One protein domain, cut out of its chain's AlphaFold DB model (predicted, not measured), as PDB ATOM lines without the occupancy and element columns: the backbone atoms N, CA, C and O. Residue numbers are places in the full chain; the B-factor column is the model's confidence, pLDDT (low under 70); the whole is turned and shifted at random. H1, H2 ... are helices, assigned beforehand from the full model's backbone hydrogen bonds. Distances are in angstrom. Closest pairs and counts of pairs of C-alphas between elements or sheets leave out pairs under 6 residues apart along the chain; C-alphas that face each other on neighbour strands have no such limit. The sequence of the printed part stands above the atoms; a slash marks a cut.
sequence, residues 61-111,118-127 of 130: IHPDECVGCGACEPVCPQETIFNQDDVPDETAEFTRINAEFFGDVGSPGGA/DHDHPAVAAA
ATOM      1  N   ILE A  61     224.668 167.828 314.468       87.88
ATOM      2  CA  ILE A  61     224.653 168.851 313.413       87.88
ATOM      3  C   ILE A  61     224.692 170.232 314.068       87.88
ATOM      4  O   ILE A  61     223.817 170.571 314.864       87.88
ATOM      5  N   HIS A  62     225.690 171.044 313.715       87.12
ATOM      6  CA  HIS A  62     225.817 172.401 314.244       87.12
ATOM      7  C   HIS A  62     224.746 173.321 313.633       87.12
ATOM      8  O   HIS A  62     224.751 173.517 312.414       87.12
ATOM      9  N   PRO A  63     223.858 173.938 314.436       85.00
ATOM     10  CA  PRO A  63     222.729 174.710 313.913       85.00
ATOM     11  C   PRO A  63     223.170 175.964 313.147       85.00
ATOM     12  O   PRO A  63     222.635 176.233 312.080       85.00
ATOM     13  N   ASP A  64     224.188 176.682 313.636       84.88
ATOM     14  CA  ASP A  64     224.644 177.922 312.983       84.88
ATOM     15  C   ASP A  64     225.548 177.700 311.754       84.88
ATOM     16  O   ASP A  64     225.721 178.614 310.947       84.88
ATOM     17  N   GLU A  65     226.131 176.507 311.590       83.62
ATOM     18  CA  GLU A  65     226.974 176.173 310.427       83.62
ATOM     19  C   GLU A  65     226.195 175.409 309.351       83.62
ATOM     20  O   GLU A  65     226.581 175.400 308.179       83.62
ATOM     21  N   CYS A  66     225.087 174.764 309.725       85.44
ATOM     22  CA  CYS A  66     224.209 174.094 308.783       85.44
ATOM     23  C   CYS A  66     223.505 175.120 307.888       85.44
ATOM     24  O   CYS A  66     222.712 175.939 308.339       85.44
ATOM     25  N   VAL A  67     223.742 175.028 306.582       89.06
ATOM     26  CA  VAL A  67     223.115 175.909 305.579       89.06
ATOM     27  C   VAL A  67     221.843 175.318 304.959       89.06
ATOM     28  O   VAL A  67     221.366 175.818 303.943       89.06
ATOM     29  N   GLY A  68     221.320 174.217 305.511       85.44
ATOM     30  CA  GLY A  68     220.090 173.583 305.025       85.44
ATOM     31  C   GLY A  68     220.187 173.005 303.607       85.44
ATOM     32  O   GLY A  68     219.210 173.025 302.869       85.44
ATOM     33  N   CYS A  69     221.358 172.503 303.190       89.00
ATOM     34  CA  CYS A  69     221.549 171.992 301.825       89.00
ATOM     35  C   CYS A  69     220.862 170.642 301.544       89.00
ATOM     36  O   CYS A  69     220.732 170.265 300.382       89.00
ATOM     37  N   GLY A  70     220.481 169.895 302.587       82.88
ATOM     38  CA  GLY A  70     219.775 168.613 302.470       82.88
ATOM     39  C   GLY A  70     220.607 167.445 301.926       82.88
ATOM     40  O   GLY A  70     220.069 166.376 301.678       82.88
ATOM     41  N   ALA A  71     221.922 167.600 301.739       84.38
ATOM     42  CA  ALA A  71     222.749 166.547 301.138       84.38
ATOM     43  C   ALA A  71     222.928 165.309 302.040       84.38
ATOM     44  O   ALA A  71     223.155 164.208 301.539       84.38
ATOM     45  N   CYS A  72     222.849 165.483 303.361       84.25
ATOM     46  CA  CYS A  72     223.070 164.430 304.353       84.25
ATOM     47  C   CYS A  72     221.842 163.537 304.603       84.25
ATOM     48  O   CYS A  72     222.008 162.363 304.922       84.25
ATOM     49  N   GLU A  73     220.630 164.062 304.434       86.94
ATOM     50  CA  GLU A  73     219.374 163.332 304.645       86.94
ATOM     51  C   GLU A  73     219.248 162.069 303.764       86.94
ATOM     52  O   GLU A  73     219.157 160.975 304.326       86.94
ATOM     53  N   PRO A  74     219.330 162.139 302.417       85.31
ATOM     54  CA  PRO A  74     219.054 160.983 301.556       85.31
ATOM     55  C   PRO A  74     220.129 159.894 301.623       85.31
ATOM     56  O   PRO A  74     219.922 158.785 301.135       85.31
ATOM     57  N   VAL A  75     221.300 160.206 302.186       86.62
ATOM     58  CA  VAL A  75     222.402 159.250 302.342       86.62
ATOM     59  C   VAL A  75     222.400 158.579 303.714       86.62
ATOM     60  O   VAL A  75     223.175 157.646 303.926       86.62
ATOM     61  N   CYS A  76     221.555 159.028 304.651       80.50
ATOM     62  CA  CYS A  76     221.486 158.464 305.991       80.50
ATOM     63  C   CYS A  76     220.815 157.078 305.959       80.50
ATOM     64  O   CYS A  76     219.607 156.986 305.751       80.50
ATOM     65  N   PRO A  77     221.534 155.979 306.251       82.44
ATOM     66  CA  PRO A  77     220.977 154.625 306.163       82.44
ATOM     67  C   PRO A  77     219.977 154.292 307.280       82.44
ATOM     68  O   PRO A  77     219.384 153.216 307.277       82.44
ATOM     69  N   GLN A  78     219.863 155.150 308.294       84.81
ATOM     70  CA  GLN A  78     218.903 155.008 309.389       84.81
ATOM     71  C   GLN A  78     217.761 156.015 309.297       84.81
ATOM     72  O   GLN A  78     216.880 155.961 310.145       84.81
ATOM     73  N   GLU A  79     217.788 156.916 308.307       87.31
ATOM     74  CA  GLU A  79     216.720 157.897 308.087       87.31
ATOM     75  C   GLU A  79     216.438 158.734 309.358       87.31
ATOM     76  O   GLU A  79     215.296 158.971 309.734       87.31
ATOM     77  N   THR A  80     217.506 159.143 310.062       86.31
ATOM     78  CA  THR A  80     217.438 159.897 311.341       86.31
ATOM     79  C   THR A  80     217.835 161.368 311.212       86.31
ATOM     80  O   THR A  80     217.868 162.091 312.206       86.31
ATOM     81  N   ILE A  81     218.162 161.813 310.001       87.62
ATOM     82  CA  ILE A  81     218.503 163.202 309.705       87.62
ATOM     83  C   ILE A  81     217.275 163.841 309.068       87.62
ATOM     84  O   ILE A  81     216.802 163.347 308.052       87.62
ATOM     85  N   PHE A  82     216.805 164.939 309.650       89.31
ATOM     86  CA  PHE A  82     215.653 165.696 309.167       89.31
ATOM     87  C   PHE A  82     216.055 167.147 308.933       89.31
ATOM     88  O   PHE A  82     216.958 167.670 309.598       89.31
ATOM     89  N   ASN A  83     215.361 167.817 308.018       89.38
ATOM     90  CA  ASN A  83     215.373 169.273 307.999       89.38
ATOM     91  C   ASN A  83     214.769 169.799 309.313       89.38
ATOM     92  O   ASN A  83     213.898 169.155 309.891       89.38
ATOM     93  N   GLN A  84     215.207 170.971 309.777       83.94
ATOM     94  CA  GLN A  84     214.717 171.585 311.018       83.94
ATOM     95  C   GLN A  84     213.191 171.772 311.025       83.94
ATOM     96  O   GLN A  84     212.571 171.675 312.081       83.94
ATOM     97  N   ASP A  85     212.607 172.008 309.848       85.31
ATOM     98  CA  ASP A  85     211.169 172.218 309.665       85.31
ATOM     99  C   ASP A  85     210.386 170.896 309.557       85.31
ATOM    100  O   ASP A  85     209.162 170.895 309.676       85.31
ATOM    101  N   ASP A  86     211.093 169.776 309.371       91.25
ATOM    102  CA  ASP A  86     210.532 168.445 309.117       91.25
ATOM    103  C   ASP A  86     210.807 167.457 310.269       91.25
ATOM    104  O   ASP A  86     210.549 166.259 310.133       91.25
ATOM    105  N   VAL A  87     211.340 167.930 311.405       87.38
ATOM    106  CA  VAL A  87     211.607 167.081 312.577       87.38
ATOM    107  C   VAL A  87     210.280 166.573 313.159       87.38
ATOM    108  O   VAL A  87     209.449 167.393 313.560       87.38
ATOM    109  N   PRO A  88     210.073 165.247 313.263       88.69
ATOM    110  CA  PRO A  88     208.880 164.687 313.891       88.69
ATOM    111  C   PRO A  88     208.734 165.088 315.366       88.69
ATOM    112  O   PRO A  88     209.723 165.224 316.091       88.69
ATOM    113  N   ASP A  89     207.493 165.208 315.846       91.12
ATOM    114  CA  ASP A  89     207.200 165.596 317.233       91.12
ATOM    115  C   ASP A  89     207.858 164.650 318.253       91.12
ATOM    116  O   ASP A  89     208.330 165.091 319.304       91.12
ATOM    117  N   GLU A  90     207.937 163.349 317.946       86.50
ATOM    118  CA  GLU A  90     208.564 162.347 318.813       86.50
ATOM    119  C   GLU A  90     210.072 162.543 319.014       86.50
ATOM    120  O   GLU A  90     210.621 162.061 320.005       86.50
ATOM    121  N   THR A  91     210.747 163.241 318.098       84.88
ATOM    122  CA  THR A  91     212.194 163.489 318.129       84.88
ATOM    123  C   THR A  91     212.533 164.977 318.193       84.88
ATOM    124  O   THR A  91     213.709 165.338 318.146       84.88
ATOM    125  N   ALA A  92     211.544 165.851 318.405       85.50
ATOM    126  CA  ALA A  92     211.725 167.301 318.481       85.50
ATOM    127  C   ALA A  92     212.742 167.741 319.552       85.50
ATOM    128  O   ALA A  92     213.397 168.778 319.416       85.50
ATOM    129  N   GLU A  93     212.939 166.946 320.612       87.75
ATOM    130  CA  GLU A  93     213.950 167.233 321.636       87.75
ATOM    131  C   GLU A  93     215.385 167.221 321.090       87.75
ATOM    132  O   GLU A  93     216.253 167.926 321.619       87.75
ATOM    133  N   PHE A  94     215.639 166.469 320.013       88.25
ATOM    134  CA  PHE A  94     216.966 166.345 319.427       88.25
ATOM    135  C   PHE A  94     217.439 167.642 318.777       88.25
ATOM    136  O   PHE A  94     218.643 167.886 318.753       88.25
ATOM    137  N   THR A  95     216.537 168.526 318.344       89.69
ATOM    138  CA  THR A  95     216.906 169.857 317.836       89.69
ATOM    139  C   THR A  95     217.657 170.663 318.898       89.69
ATOM    140  O   THR A  95     218.729 171.209 318.640       89.69
ATOM    141  N   ARG A  96     217.149 170.664 320.137       91.81
ATOM    142  CA  ARG A  96     217.799 171.327 321.276       91.81
ATOM    143  C   ARG A  96     219.109 170.637 321.658       91.81
ATOM    144  O   ARG A  96     220.104 171.310 321.893       91.81
ATOM    145  N   ILE A  97     219.114 169.304 321.695       87.25
ATOM    146  CA  ILE A  97     220.301 168.492 322.015       87.25
ATOM    147  C   ILE A  97     221.454 168.778 321.040       87.25
ATOM    148  O   ILE A  97     222.595 168.914 321.474       87.25
ATOM    149  N   ASN A  98     221.153 168.892 319.742       87.62
ATOM    150  CA  ASN A  98     222.132 169.242 318.713       87.62
ATOM    151  C   ASN A  98     222.732 170.629 318.947       87.62
ATOM    152  O   ASN A  98     223.944 170.775 318.867       87.62
ATOM    153  N   ALA A  99     221.914 171.621 319.300       88.69
ATOM    154  CA  ALA A  99     222.404 172.962 319.598       88.69
ATOM    155  C   ALA A  99     223.263 173.007 320.875       88.69
ATOM    156  O   ALA A  99     224.360 173.561 320.870       88.69
ATOM    157  N   GLU A 100     222.789 172.398 321.963       89.00
ATOM    158  CA  GLU A 100     223.466 172.437 323.266       89.00
ATOM    159  C   GLU A 100     224.808 171.697 323.269       89.00
ATOM    160  O   GLU A 100     225.703 172.064 324.028       89.00
ATOM    161  N   PHE A 101     224.982 170.697 322.401       85.38
ATOM    162  CA  PHE A 101     226.247 169.978 322.250       85.38
ATOM    163  C   PHE A 101     227.429 170.906 321.912       85.38
ATOM    164  O   PHE A 101     228.544 170.676 322.374       85.38
ATOM    165  N   PHE A 102     227.193 171.989 321.167       84.38
ATOM    166  CA  PHE A 102     228.243 172.931 320.764       84.38
ATOM    167  C   PHE A 102     228.440 174.094 321.746       84.38
ATOM    168  O   PHE A 102     229.220 174.997 321.459       84.38
ATOM    169  N   GLY A 103     227.788 174.088 322.917       85.19
ATOM    170  CA  GLY A 103     227.859 175.196 323.880       85.19
ATOM    171  C   GLY A 103     229.285 175.572 324.308       85.19
ATOM    172  O   GLY A 103     229.591 176.756 324.433       85.19
ATOM    173  N   ASP A 104     230.164 174.579 324.467       78.62
ATOM    174  CA  ASP A 104     231.563 174.789 324.874       78.62
ATOM    175  C   ASP A 104     232.523 174.972 323.683       78.62
ATOM    176  O   ASP A 104     233.565 175.616 323.816       78.62
ATOM    177  N   VAL A 105     232.188 174.405 322.519       74.06
ATOM    178  CA  VAL A 105     233.037 174.402 321.309       74.06
ATOM    179  C   VAL A 105     232.787 175.640 320.439       74.06
ATOM    180  O   VAL A 105     233.693 176.109 319.748       74.06
ATOM    181  N   GLY A 106     231.579 176.204 320.493       83.31
ATOM    182  CA  GLY A 106     231.137 177.259 319.590       83.31
ATOM    183  C   GLY A 106     231.078 176.775 318.140       83.31
ATOM    184  O   GLY A 106     230.812 175.602 317.891       83.31
ATOM    185  N   SER A 107     231.367 177.682 317.201       82.19
ATOM    186  CA  SER A 107     231.363 177.433 315.751       82.19
ATOM    187  C   SER A 107     232.804 177.338 315.218       82.19
ATOM    188  O   SER A 107     233.439 178.369 314.964       82.19
ATOM    189  N   PRO A 108     233.373 176.124 315.100       77.62
ATOM    190  CA  PRO A 108     234.767 175.914 314.706       77.62
ATOM    191  C   PRO A 108     235.032 176.027 313.192       77.62
ATOM    192  O   PRO A 108     236.190 175.957 312.766       77.62
ATOM    193  N   GLY A 109     233.995 176.193 312.368       79.19
ATOM    194  CA  GLY A 109     234.106 176.255 310.913       79.19
ATOM    195  C   GLY A 109     234.264 174.883 310.254       79.19
ATOM    196  O   GLY A 109     235.005 174.761 309.276       79.19
ATOM    197  N   GLY A 110     233.569 173.867 310.775       75.50
ATOM    198  CA  GLY A 110     233.546 172.498 310.252       75.50
ATOM    199  C   GLY A 110     234.219 171.445 311.145       75.50
ATOM    200  O   GLY A 110     235.143 171.726 311.896       75.50
ATOM    201  N   ALA A 111     233.785 170.184 311.024       70.56
ATOM    202  CA  ALA A 111     234.292 169.069 311.845       70.56
ATOM    203  C   ALA A 111     235.791 168.811 311.705       70.56
ATOM    204  O   ALA A 111     236.428 168.331 312.635       70.56
ATOM    205  N   ASP A 118     235.183 163.648 323.026       69.81
ATOM    206  CA  ASP A 118     235.116 162.500 323.941       69.81
ATOM    207  C   ASP A 118     233.816 162.454 324.771       69.81
ATOM    208  O   ASP A 118     233.713 161.688 325.743       69.81
ATOM    209  N   HIS A 119     232.813 163.264 324.424       74.31
ATOM    210  CA  HIS A 119     231.579 163.415 325.190       74.31
ATOM    211  C   HIS A 119     230.332 163.381 324.300       74.31
ATOM    212  O   HIS A 119     230.396 163.540 323.090       74.31
ATOM    213  N   ASP A 120     229.191 163.109 324.927       83.06
ATOM    214  CA  ASP A 120     227.860 163.245 324.341       83.06
ATOM    215  C   ASP A 120     227.105 164.314 325.129       83.06
ATOM    216  O   ASP A 120     227.405 164.557 326.304       83.06
ATOM    217  N   HIS A 121     226.055 164.873 324.531       85.69
ATOM    218  CA  HIS A 121     225.088 165.665 325.277       85.69
ATOM    219  C   HIS A 121     224.511 164.837 326.454       85.69
ATOM    220  O   HIS A 121     224.196 163.659 326.262       85.69
ATOM    221  N   PRO A 122     224.301 165.400 327.663       89.19
ATOM    222  CA  PRO A 122     223.881 164.633 328.844       89.19
ATOM    223  C   PRO A 122     222.613 163.788 328.656       89.19
ATOM    224  O   PRO A 122     222.553 162.654 329.124       89.19
ATOM    225  N   ALA A 123     221.613 164.313 327.942       84.88
ATOM    226  CA  ALA A 123     220.381 163.576 327.631       84.88
ATOM    227  C   ALA A 123     220.645 162.348 326.752       84.88
ATOM    228  O   ALA A 123     220.067 161.286 326.973       84.88
ATOM    229  N   VAL A 124     221.582 162.480 325.810       84.25
ATOM    230  CA  VAL A 124     222.057 161.363 325.008       84.25
ATOM    231  C   VAL A 124     222.770 160.428 325.969       84.25
ATOM    232  O   VAL A 124     222.253 159.339 326.180       84.25
ATOM    233  N   ALA A 125     223.843 160.850 326.648       80.44
ATOM    234  CA  ALA A 125     224.628 160.047 327.600       80.44
ATOM    235  C   ALA A 125     223.797 159.226 328.616       80.44
ATOM    236  O   ALA A 125     224.200 158.119 328.983       80.44
ATOM    237  N   ALA A 126     222.640 159.740 329.042       78.06
ATOM    238  CA  ALA A 126     221.712 159.081 329.959       78.06
ATOM    239  C   ALA A 126     220.720 158.108 329.292       78.06
ATOM    240  O   ALA A 126     220.184 157.233 329.975       78.06
ATOM    241  N   ALA A 127     220.466 158.228 327.985       70.31
ATOM    242  CA  ALA A 127     219.619 157.300 327.245       70.31
ATOM    243  C   ALA A 127     220.230 155.891 327.294       70.31
ATOM    244  O   ALA A 127     221.394 155.694 326.923       70.31
TER     245      ALA A 127
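What this domain is: This is residues 61 to 111 and 118 to 127 of the 130 residues of the protein "4Fe-4S dicluster domain-containing protein" of Nocardioides sp (UniProt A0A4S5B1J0). There is little regular structure here: a wide loop, residues 61 to 92, runs out and folds back into one short helix, H1, and a still shorter helix, H2, lies near H1. Residues 69 to 76 of the loop lie at the end of the domain far from both helices. The printed part has 61 residues with two named helices, H1 then H2, and no named strand; the class is all helix, with only 14 residues in named elements. The whole is only just compact, close to loose, with a radius of gyration of the C-alphas of 12.2 A and spans of 29 by 29 by 20 A.

How they stand to each other: H1, residues 93 to 101, and H2, residues 122 to 126, are close but not clearly touching, with 2 pairs of C-alphas within 8 A. Their closest C-alphas, those of Ile 97 and Ala 123, are 7.5 A apart. In H1 and H2 every O i to N i+4 pair is within hydrogen-bond range.

Where its parts are: H1 measures 12.6 A, from C-alpha 93 at (213.950, 167.233, 321.636) to C-alpha 101. H2 ends with C-alpha 126 at (221.712, 159.081, 329.959).

The domain as a whole: The C-alphas farthest apart, of Cys 69 and Ala 126, are 31.0 A apart. Residues 112 to 117, on the link across the cut from H1 to H2, are not printed; C-alphas 111 and 118 are 13.8 A apart. Residue 118 has pLDDT under 70.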